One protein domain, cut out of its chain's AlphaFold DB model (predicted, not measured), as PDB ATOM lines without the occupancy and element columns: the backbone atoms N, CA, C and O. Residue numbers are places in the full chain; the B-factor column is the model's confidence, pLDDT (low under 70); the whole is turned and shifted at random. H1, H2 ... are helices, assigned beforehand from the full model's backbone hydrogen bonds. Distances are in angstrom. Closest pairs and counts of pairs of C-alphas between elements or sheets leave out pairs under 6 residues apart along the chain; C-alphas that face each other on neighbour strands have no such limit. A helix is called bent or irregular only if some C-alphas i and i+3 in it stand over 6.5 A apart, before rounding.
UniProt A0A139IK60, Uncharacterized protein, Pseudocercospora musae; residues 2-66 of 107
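This is residues 2 to 66 of the 107 residues of an uncharacterized protein of Pseudocercospora musae (UniProt A0A139IK60). A helical hairpin, H2 and H3 side by side, is joined to two outlying helices: H1 begins near the last part of H3 and runs away from it at about a right angle, and toward the end of the printed part residues 57 to 63, of which 57 to 62 belong to H4, stick out. Residues 16 to 25 swing from the far end of H1 back to H2, leaving an open loop between H1 and the hairpin. The printed part has 65 residues with four named helices, in the order H1, H2, H3, H4, and no named strand; its class is all helix. It is loose, with a radius of gyration of the C-alphas of 14.7 A, and flat in outline, spanning 40 by 35 by 18 A.

H1 holds residues 4 to 15 and measures 16.3 A from first to last C-alpha; it begins at C-alpha 4 at (221.920, 513.142, 471.951). H2 holds residues 26 to 35 and measures 14.9 A. H3, the longest helix by residues, holds residues 39 to 51, begins at C-alpha 39 at (239.356, 505.737, 469.188) and measures 16.3 A. H3 is neither bent nor irregular, but only just: C-alphas 48 and 51 are 6.1 A apart. H4 holds residues 56 to 62 and ends at C-alpha 62 at (216.120, 492.877, 459.707).

H2 and H3 form a helical hairpin and touch, with 8 pairs of C-alphas within 8 A. They run opposite ways at a shallow tilt of 9 degrees, and their closest C-alphas, those of Ile 33 and Lys 39, are 5.4 A apart. H1 and H3 are close but not clearly touching: their closest C-alphas, those of Pro 4 and Gly 49, are 6.1 A apart. The lines of H1 and H3 are about perpendicular, at 87 degrees. H1 is apart from H2, and H4 is apart from H1, H2 and H3. Every O i to N i+4 pair is within hydrogen-bond range in H1, H3 and H4, and 5 of 6 are in H2.

The two C-alphas farthest apart, those of Glu 17 and Gly 63, are 40.3 A from each other, while those of Trp 2 and Thr 66, the first and last printed, are 16.0 A apart. The printed part has no cut. The links from H2 to H3 and from H3 to H4 are tight, and the link from H1 to H2, with 10 residues, is short. The mean pLDDT of the printed part is 79.0; it is under 70 at residues 32 to 41, of which 32 to 35 belong to H2 and 39 to 41 to H3, and at residues 53 and 56.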
ATOM      1  N   TRP A   2     216.393 507.741 471.602       85.38
ATOM      2  CA  TRP A   2     216.545 509.201 471.610       85.38
ATOM      3  C   TRP A   2     217.864 509.650 470.978       85.38
ATOM      4  O   TRP A   2     218.867 508.937 471.067       85.38
ATOM      5  N   THR A   3     217.867 510.836 470.372       85.75
ATOM      6  CA  THR A   3     219.089 511.504 469.899       85.75
ATOM      7  C   THR A   3     219.864 512.118 471.074       85.75
ATOM      8  O   THR A   3     219.274 512.367 472.129       85.75
ATOM      9  N   PRO A   4     221.163 512.441 470.913       85.69
ATOM     10  CA  PRO A   4     221.920 513.142 471.951       85.69
ATOM     11  C   PRO A   4     221.258 514.453 472.405       85.69
ATOM     12  O   PRO A   4     221.213 514.730 473.599       85.69
ATOM     13  N   LEU A   5     220.673 515.217 471.475       88.56
ATOM     14  CA  LEU A   5     219.959 516.460 471.796       88.56
ATOM     15  C   LEU A   5     218.702 516.201 472.632       88.56
ATOM     16  O   LEU A   5     218.471 516.899 473.612       88.56
ATOM     17  N   GLN A   6     217.932 515.161 472.309       89.62
ATOM     18  CA  GLN A   6     216.776 514.775 473.121       89.62
ATOM     19  C   GLN A   6     217.199 514.366 474.535       89.62
ATOM     20  O   GLN A   6     216.535 514.735 475.497       89.62
ATOM     21  N   VAL A   7     218.317 513.646 474.686       91.62
ATOM     22  CA  VAL A   7     218.855 513.301 476.014       91.62
ATOM     23  C   VAL A   7     219.207 514.558 476.813       91.62
ATOM     24  O   VAL A   7     218.871 514.618 477.995       91.62
ATOM     25  N   VAL A   8     219.820 515.567 476.183       91.44
ATOM     26  CA  VAL A   8     220.093 516.864 476.826       91.44
ATOM     27  C   VAL A   8     218.791 517.550 477.232       91.44
ATOM     28  O   VAL A   8     218.637 517.879 478.399       91.44
ATOM     29  N   GLU A   9     217.807 517.671 476.339       93.50
ATOM     30  CA  GLU A   9     216.508 518.272 476.677       93.50
ATOM     31  C   GLU A   9     215.807 517.552 477.840       93.50
ATOM     32  O   GLU A   9     215.169 518.184 478.685       93.50
ATOM     33  N   HIS A  10     215.881 516.219 477.884       94.25
ATOM     34  CA  HIS A  10     215.353 515.442 479.001       94.25
ATOM     35  C   HIS A  10     216.118 515.747 480.290       94.25
ATOM     36  O   HIS A  10     215.484 515.935 481.325       94.25
ATOM     37  N   TRP A  11     217.450 515.835 480.232       94.81
ATOM     38  CA  TRP A  11     218.274 516.212 481.377       94.81
ATOM     39  C   TRP A  11     217.906 517.596 481.906       94.81
ATOM     40  O   TRP A  11     217.580 517.698 483.082       94.81
ATOM     41  N   GLU A  12     217.866 518.623 481.053       95.19
ATOM     42  CA  GLU A  12     217.539 520.001 481.447       95.19
ATOM     43  C   GLU A  12     216.182 520.087 482.155       95.19
ATOM     44  O   GLU A  12     216.038 520.751 483.181       95.19
ATOM     45  N   LYS A  13     215.180 519.353 481.656       95.75
ATOM     46  CA  LYS A  13     213.850 519.282 482.284       95.75
ATOM     47  C   LYS A  13     213.879 518.647 483.675       95.75
ATOM     48  O   LYS A  13     213.039 518.988 484.505       95.75
ATOM     49  N   ILE A  14     214.777 517.693 483.917       96.44
ATOM     50  CA  ILE A  14     214.862 516.952 485.184       96.44
ATOM     51  C   ILE A  14     215.739 517.692 486.195       96.44
ATOM     52  O   ILE A  14     215.372 517.766 487.366       96.44
ATOM     53  N   SER A  15     216.890 518.206 485.762       95.44
ATOM     54  CA  SER A  15     217.876 518.868 486.620       95.44
ATOM     55  C   SER A  15     217.560 520.340 486.870       95.44
ATOM     56  O   SER A  15     217.936 520.870 487.910       95.44
ATOM     57  N   GLY A  16     216.868 521.004 485.937       95.44
ATOM     58  CA  GLY A  16     216.726 522.460 485.928       95.44
ATOM     59  C   GLY A  16     218.009 523.196 485.525       95.44
ATOM     60  O   GLY A  16     218.048 524.424 485.584       95.44
ATOM     61  N   GLU A  17     219.052 522.467 485.126       93.81
ATOM     62  CA  GLU A  17     220.325 523.015 484.661       93.81
ATOM     63  C   GLU A  17     220.341 523.098 483.136       93.81
ATOM     64  O   GLU A  17     219.758 522.252 482.465       93.81
ATOM     65  N   THR A  18     221.067 524.072 482.590       91.88
ATOM     66  CA  THR A  18     221.368 524.175 481.155       91.88
ATOM     67  C   THR A  18     222.862 523.924 480.973       91.88
ATOM     68  O   THR A  18     223.658 524.836 481.214       91.88
ATOM     69  N   PRO A  19     223.275 522.692 480.628       86.38
ATOM     70  CA  PRO A  19     224.680 522.371 480.444       86.38
ATOM     71  C   PRO A  19     225.299 523.220 479.332       86.38
ATOM     72  O   PRO A  19     224.715 523.382 478.261       86.38
ATOM     73  N   GLU A  20     226.515 523.715 479.552       87.75
ATOM     74  CA  GLU A  20     227.294 524.301 478.465       87.75
ATOM     75  C   GLU A  20     227.658 523.205 477.457       87.75
ATOM     76  O   GLU A  20     228.235 522.173 477.808       87.75
ATOM     77  N   GLY A  21     227.321 523.425 476.189       80.69
ATOM     78  CA  GLY A  21     227.591 522.472 475.123       80.69
ATOM     79  C   GLY A  21     227.705 523.150 473.768       80.69
ATOM     80  O   GLY A  21     227.132 524.211 473.528       80.69
ATOM     81  N   SER A  22     228.452 522.518 472.866       81.81
ATOM     82  CA  SER A  22     228.514 522.897 471.459       81.81
ATOM     83  C   SER A  22     228.042 521.742 470.586       81.81
ATOM     84  O   SER A  22     228.292 520.568 470.866       81.81
ATOM     85  N   VAL A  23     227.344 522.082 469.506       82.38
ATOM     86  CA  VAL A  23     227.054 521.122 468.443       82.38
ATOM     87  C   VAL A  23     228.319 520.969 467.609       82.38
ATOM     88  O   VAL A  23     228.897 521.962 467.171       82.38
ATOM     89  N   VAL A  24     228.739 519.727 467.389       81.31
ATOM     90  CA  VAL A  24     229.926 519.393 466.598       81.31
ATOM     91  C   VAL A  24     229.480 518.691 465.321       81.31
ATOM     92  O   VAL A  24     228.617 517.811 465.365       81.31
ATOM     93  N   SER A  25     230.044 519.075 464.175       82.31
ATOM     94  CA  SER A  25     229.708 518.446 462.895       82.31
ATOM     95  C   SER A  25     230.309 517.042 462.767       82.31
ATOM     96  O   SER A  25     231.348 516.735 463.349       82.31
ATOM     97  N   GLU A  26     229.706 516.186 461.938       78.19
ATOM     98  CA  GLU A  26     230.228 514.840 461.656       78.19
ATOM     99  C   GLU A  26     231.695 514.868 461.193       78.19
ATOM    100  O   GLU A  26     232.506 514.044 461.618       78.19
ATOM    101  N   THR A  27     232.051 515.836 460.345       79.12
ATOM    102  CA  THR A  27     233.416 516.009 459.835       79.12
ATOM    103  C   THR A  27     234.405 516.303 460.962       79.12
ATOM    104  O   THR A  27     235.496 515.733 460.992       79.12
ATOM    105  N   GLU A  28     234.025 517.154 461.913       77.50
ATOM    106  CA  GLU A  28     234.853 517.490 463.072       77.50
ATOM    107  C   GLU A  28     234.980 516.311 464.042       77.50
ATOM    108  O   GLU A  28     236.086 516.023 464.511       77.50
ATOM    109  N   VAL A  29     233.893 515.567 464.288       75.50
ATOM    110  CA  VAL A  29     233.945 514.365 465.134       75.50
ATOM    111  C   VAL A  29     234.852 513.299 464.506       75.50
ATOM    112  O   VAL A  29     235.719 512.752 465.186       75.50
ATOM    113  N   LYS A  30     234.735 513.052 463.194       74.81
ATOM    114  CA  LYS A  30     235.592 512.098 462.465       74.81
ATOM    115  C   LYS A  30     237.070 512.483 462.504       74.81
ATOM    116  O   LYS A  30     237.907 511.631 462.788       74.81
ATOM    117  N   LYS A  31     237.393 513.765 462.310       75.44
ATOM    118  CA  LYS A  31     238.771 514.273 462.417       75.44
ATOM    119  C   LYS A  31     239.353 514.089 463.824       75.44
ATOM    120  O   LYS A  31     240.537 513.811 463.978       75.44
ATOM    121  N   THR A  32     238.515 514.220 464.850       67.31
ATOM    122  CA  THR A  32     238.906 514.041 466.256       67.31
ATOM    123  C   THR A  32     239.141 512.565 466.605       67.31
ATOM    124  O   THR A  32     240.036 512.249 467.383       67.31
ATOM    125  N   ILE A  33     238.399 511.638 465.987       67.69
ATOM    126  CA  ILE A  33     238.598 510.185 466.146       67.69
ATOM    127  C   ILE A  33     239.978 509.737 465.650       67.69
ATOM    128  O   ILE A  33     240.574 508.834 466.238       67.69
ATOM    129  N   GLU A  34     240.489 510.342 464.575       66.06
ATOM    130  CA  GLU A  34     241.786 509.974 463.989       66.06
ATOM    131  C   GLU A  34     242.977 510.318 464.891       66.06
ATOM    132  O   GLU A  34     244.030 509.693 464.776       66.06
ATOM    133  N   THR A  35     242.813 511.270 465.811       64.94
ATOM    134  CA  THR A  35     243.887 511.781 466.674       64.94
ATOM    135  C   THR A  35     243.786 511.312 468.129       64.94
ATOM    136  O   THR A  35     244.728 511.503 468.899       64.94
ATOM    137  N   LEU A  36     242.679 510.673 468.527       57.09
ATOM    138  CA  LEU A  36     242.430 510.269 469.910       57.09
ATOM    139  C   LEU A  36     243.016 508.886 470.245       57.09
ATOM    140  O   LEU A  36     242.707 507.886 469.598       57.09
ATOM    141  N   VAL A  37     243.725 508.793 471.378       57.12
ATOM    142  CA  VAL A  37     244.086 507.518 472.048       57.12
ATOM    143  C   VAL A  37     242.830 506.695 472.420       57.12
ATOM    144  O   VAL A  37     242.892 505.483 472.593       57.12
ATOM    145  N   MET A  38     241.661 507.343 472.454       55.59
ATOM    146  CA  MET A  38     240.342 506.786 472.779       55.59
ATOM    147  C   MET A  38     239.467 506.589 471.525       55.59
ATOM    148  O   MET A  38     238.307 507.000 471.482       55.59
ATOM    149  N   LYS A  39     240.025 505.959 470.484       66.81
ATOM    150  CA  LYS A  39     239.356 505.737 469.188       66.81
ATOM    151  C   LYS A  39     238.029 504.971 469.306       66.81
ATOM    152  O   LYS A  39     237.057 505.343 468.660       66.81
ATOM    153  N   ILE A  40     237.971 503.941 470.157       67.75
ATOM    154  CA  ILE A  40     236.784 503.082 470.323       67.75
ATOM    155  C   ILE A  40     235.592 503.860 470.927       67.75
ATOM    156  O   ILE A  40     234.533 503.879 470.299       67.75
ATOM    157  N   PRO A  41     235.726 504.564 472.074       68.12
ATOM    158  CA  PRO A  41     234.645 505.405 472.599       68.12
ATOM    159  C   PRO A  41     234.173 506.483 471.618       68.12
ATOM    160  O   PRO A  41     232.973 506.706 471.472       68.12
ATOM    161  N   ALA A  42     235.104 507.125 470.909       70.25
ATOM    162  CA  ALA A  42     234.773 508.191 469.971       70.25
ATOM    163  C   ALA A  42     234.021 507.667 468.728       70.25
ATOM    164  O   ALA A  42     233.064 508.293 468.277       70.25
ATOM    165  N   GLN A  43     234.376 506.480 468.223       72.88
ATOM    166  CA  GLN A  43     233.608 505.797 467.175       72.88
ATOM    167  C   GLN A  43     232.196 505.425 467.644       72.88
ATOM    168  O   GLN A  43     231.240 505.613 466.894       72.88
ATOM    169  N   GLY A  44     232.046 504.963 468.891       73.19
ATOM    170  CA  GLY A  44     230.736 504.678 469.481       73.19
ATOM    171  C   GLY A  44     229.814 505.902 469.508       73.19
ATOM    172  O   GLY A  44     228.640 505.797 469.159       73.19
ATOM    173  N   LEU A  45     230.352 507.081 469.837       72.94
ATOM    174  CA  LEU A  45     229.595 508.338 469.823       72.94
ATOM    175  C   LEU A  45     229.112 508.730 468.420       72.94
ATOM    176  O   LEU A  45     227.999 509.232 468.285       72.94
ATOM    177  N   VAL A  46     229.901 508.467 467.373       75.69
ATOM    178  CA  VAL A  46     229.480 508.715 465.979       75.69
ATOM    179  C   VAL A  46     228.375 507.761 465.550       75.69
ATOM    180  O   VAL A  46     227.380 508.207 464.985       75.69
ATOM    181  N   LEU A  47     228.518 506.464 465.836       74.31
ATOM    182  CA  LEU A  47     227.491 505.471 465.498       74.31
ATOM    183  C   LEU A  47     226.157 505.809 466.173       74.31
ATOM    184  O   LEU A  47     225.101 505.777 465.545       74.31
ATOM    185  N   TRP A  48     226.209 506.206 467.445       78.75
ATOM    186  CA  TRP A  48     225.014 506.584 468.186       78.75
ATOM    187  C   TRP A  48     224.418 507.928 467.740       78.75
ATOM    188  O   TRP A  48     223.213 508.012 467.510       78.75
ATOM    189  N   GLY A  49     225.241 508.974 467.623       76.56
ATOM    190  CA  GLY A  49     224.777 510.344 467.400       76.56
ATOM    191  C   GLY A  49     224.550 510.735 465.939       76.56
ATOM    192  O   GLY A  49     223.792 511.667 465.686       76.56
ATOM    193  N   VAL A  50     225.188 510.043 464.989       78.06
ATOM    194  CA  VAL A  50     225.155 510.385 463.554       78.06
ATOM    195  C   VAL A  50     224.609 509.240 462.706       78.06
ATOM    196  O   VAL A  50     223.776 509.477 461.837       78.06
ATOM    197  N   GLY A  51     225.058 508.004 462.955       72.75
ATOM    198  CA  GLY A  51     224.741 506.850 462.102       72.75
ATOM    199  C   GLY A  51     223.265 506.453 462.112       72.75
ATOM    200  O   GLY A  51     222.747 505.956 461.118       72.75
ATOM    201  N   GLY A  52     222.560 506.692 463.222       71.50
ATOM    202  CA  GLY A  52     221.155 506.302 463.352       71.50
ATOM    203  C   GLY A  52     220.942 504.782 463.385       71.50
ATOM    204  O   GLY A  52     219.797 504.333 463.380       71.50
ATOM    205  N   ASP A  53     222.021 504.001 463.490       69.94
ATOM    206  CA  ASP A  53     222.023 502.531 463.463       69.94
ATOM    207  C   ASP A  53     221.157 501.916 464.572       69.94
ATOM    208  O   ASP A  53     220.683 500.789 464.470       69.94
ATOM    209  N   ASN A  54     220.897 502.684 465.631       71.69
ATOM    210  CA  ASN A  54     220.074 502.271 466.759       71.69
ATOM    211  C   ASN A  54     218.580 502.651 466.627       71.69
ATOM    212  O   ASN A  54     217.828 502.614 467.611       71.69
ATOM    213  N   MET A  55     218.123 503.084 465.448       73.38
ATOM    214  CA  MET A  55     216.703 503.342 465.193       73.38
ATOM    215  C   MET A  55     215.934 502.034 464.962       73.38
ATOM    216  O   MET A  55     216.296 501.210 464.126       73.38
ATOM    217  N   SER A  56     214.807 501.873 465.660       68.56
ATOM    218  CA  SER A  56     214.005 500.637 465.657       68.56
ATOM    219  C   SER A  56     213.438 500.258 464.286       68.56
ATOM    220  O   SER A  56     213.170 499.087 464.042       68.56
ATOM    221  N   GLY A  57     213.272 501.226 463.377       72.50
ATOM    222  CA  GLY A  57     212.803 500.955 462.018       72.50
ATOM    223  C   GLY A  57     213.727 500.010 461.242       72.50
ATOM    224  O   GLY A  57     213.238 499.190 460.470       72.50
ATOM    225  N   TYR A  58     215.039 500.083 461.481       70.00
ATOM    226  CA  TYR A  58     216.019 499.227 460.811       70.00
ATOM    227  C   TYR A  58     216.071 497.821 461.424       70.00
ATOM    228  O   TYR A  58     216.070 496.836 460.693       70.00
ATOM    229  N   ALA A  59     216.004 497.723 462.753       72.06
ATOM    230  CA  ALA A  59     215.945 496.445 463.466       72.06
ATOM    231  C   ALA A  59     214.718 495.608 463.046       72.06
ATOM    232  O   ALA A  59     214.845 494.439 462.689       72.06
ATOM    233  N   ASN A  60     213.540 496.238 462.961       72.62
ATOM    234  CA  ASN A  60     212.317 495.564 462.511       72.62
ATOM    235  C   ASN A  60     212.425 495.060 461.062       72.62
ATOM    236  O   ASN A  60     211.905 493.996 460.737       72.62
ATOM    237  N   TYR A  61     213.097 495.816 460.188       77.19
ATOM    238  CA  TYR A  61     213.342 495.397 458.805       77.19
ATOM    239  C   TYR A  61     214.243 494.153 458.726       77.19
ATOM    240  O   TYR A  61     214.027 493.298 457.869       77.19
ATOM    241  N   LEU A  62     215.217 494.029 459.630       80.94
ATOM    242  CA  LEU A  62     216.120 492.877 459.707       80.94
ATOM    243  C   LEU A  62     215.495 491.645 460.385       80.94
ATOM    244  O   LEU A  62     216.103 490.576 460.373       80.94
ATOM    245  N   GLY A  63     214.274 491.765 460.919       85.19
ATOM    246  CA  GLY A  63     213.592 490.687 461.636       85.19
ATOM    247  C   GLY A  63     214.047 490.529 463.086       85.19
ATOM    248  O   GLY A  63     213.793 489.484 463.688       85.19
ATOM    249  N   ASP A  64     214.711 491.543 463.645       83.12
ATOM    250  CA  ASP A  64     215.060 491.558 465.060       83.12
ATOM    251  C   ASP A  64     213.796 491.650 465.920       83.12
ATOM    252  O   ASP A  64     212.814 492.304 465.565       83.12
ATOM    253  N   VAL A  65     213.850 491.014 467.091       86.06
ATOM    254  CA  VAL A  65     212.803 491.080 468.113       86.06
ATOM    255  C   VAL A  65     213.240 491.989 469.253       86.06
ATOM    256  O   VAL A  65     214.391 491.982 469.698       86.06
ATOM    257  N   THR A  66     212.310 492.783 469.758       85.88
ATOM    258  CA  THR A  66     212.536 493.680 470.887       85.88
ATOM    259  C   THR A  66     212.594 492.908 472.204       85.88
ATOM    260  O   THR A  66     211.979 491.854 472.378       85.88
TER     261      THR A  66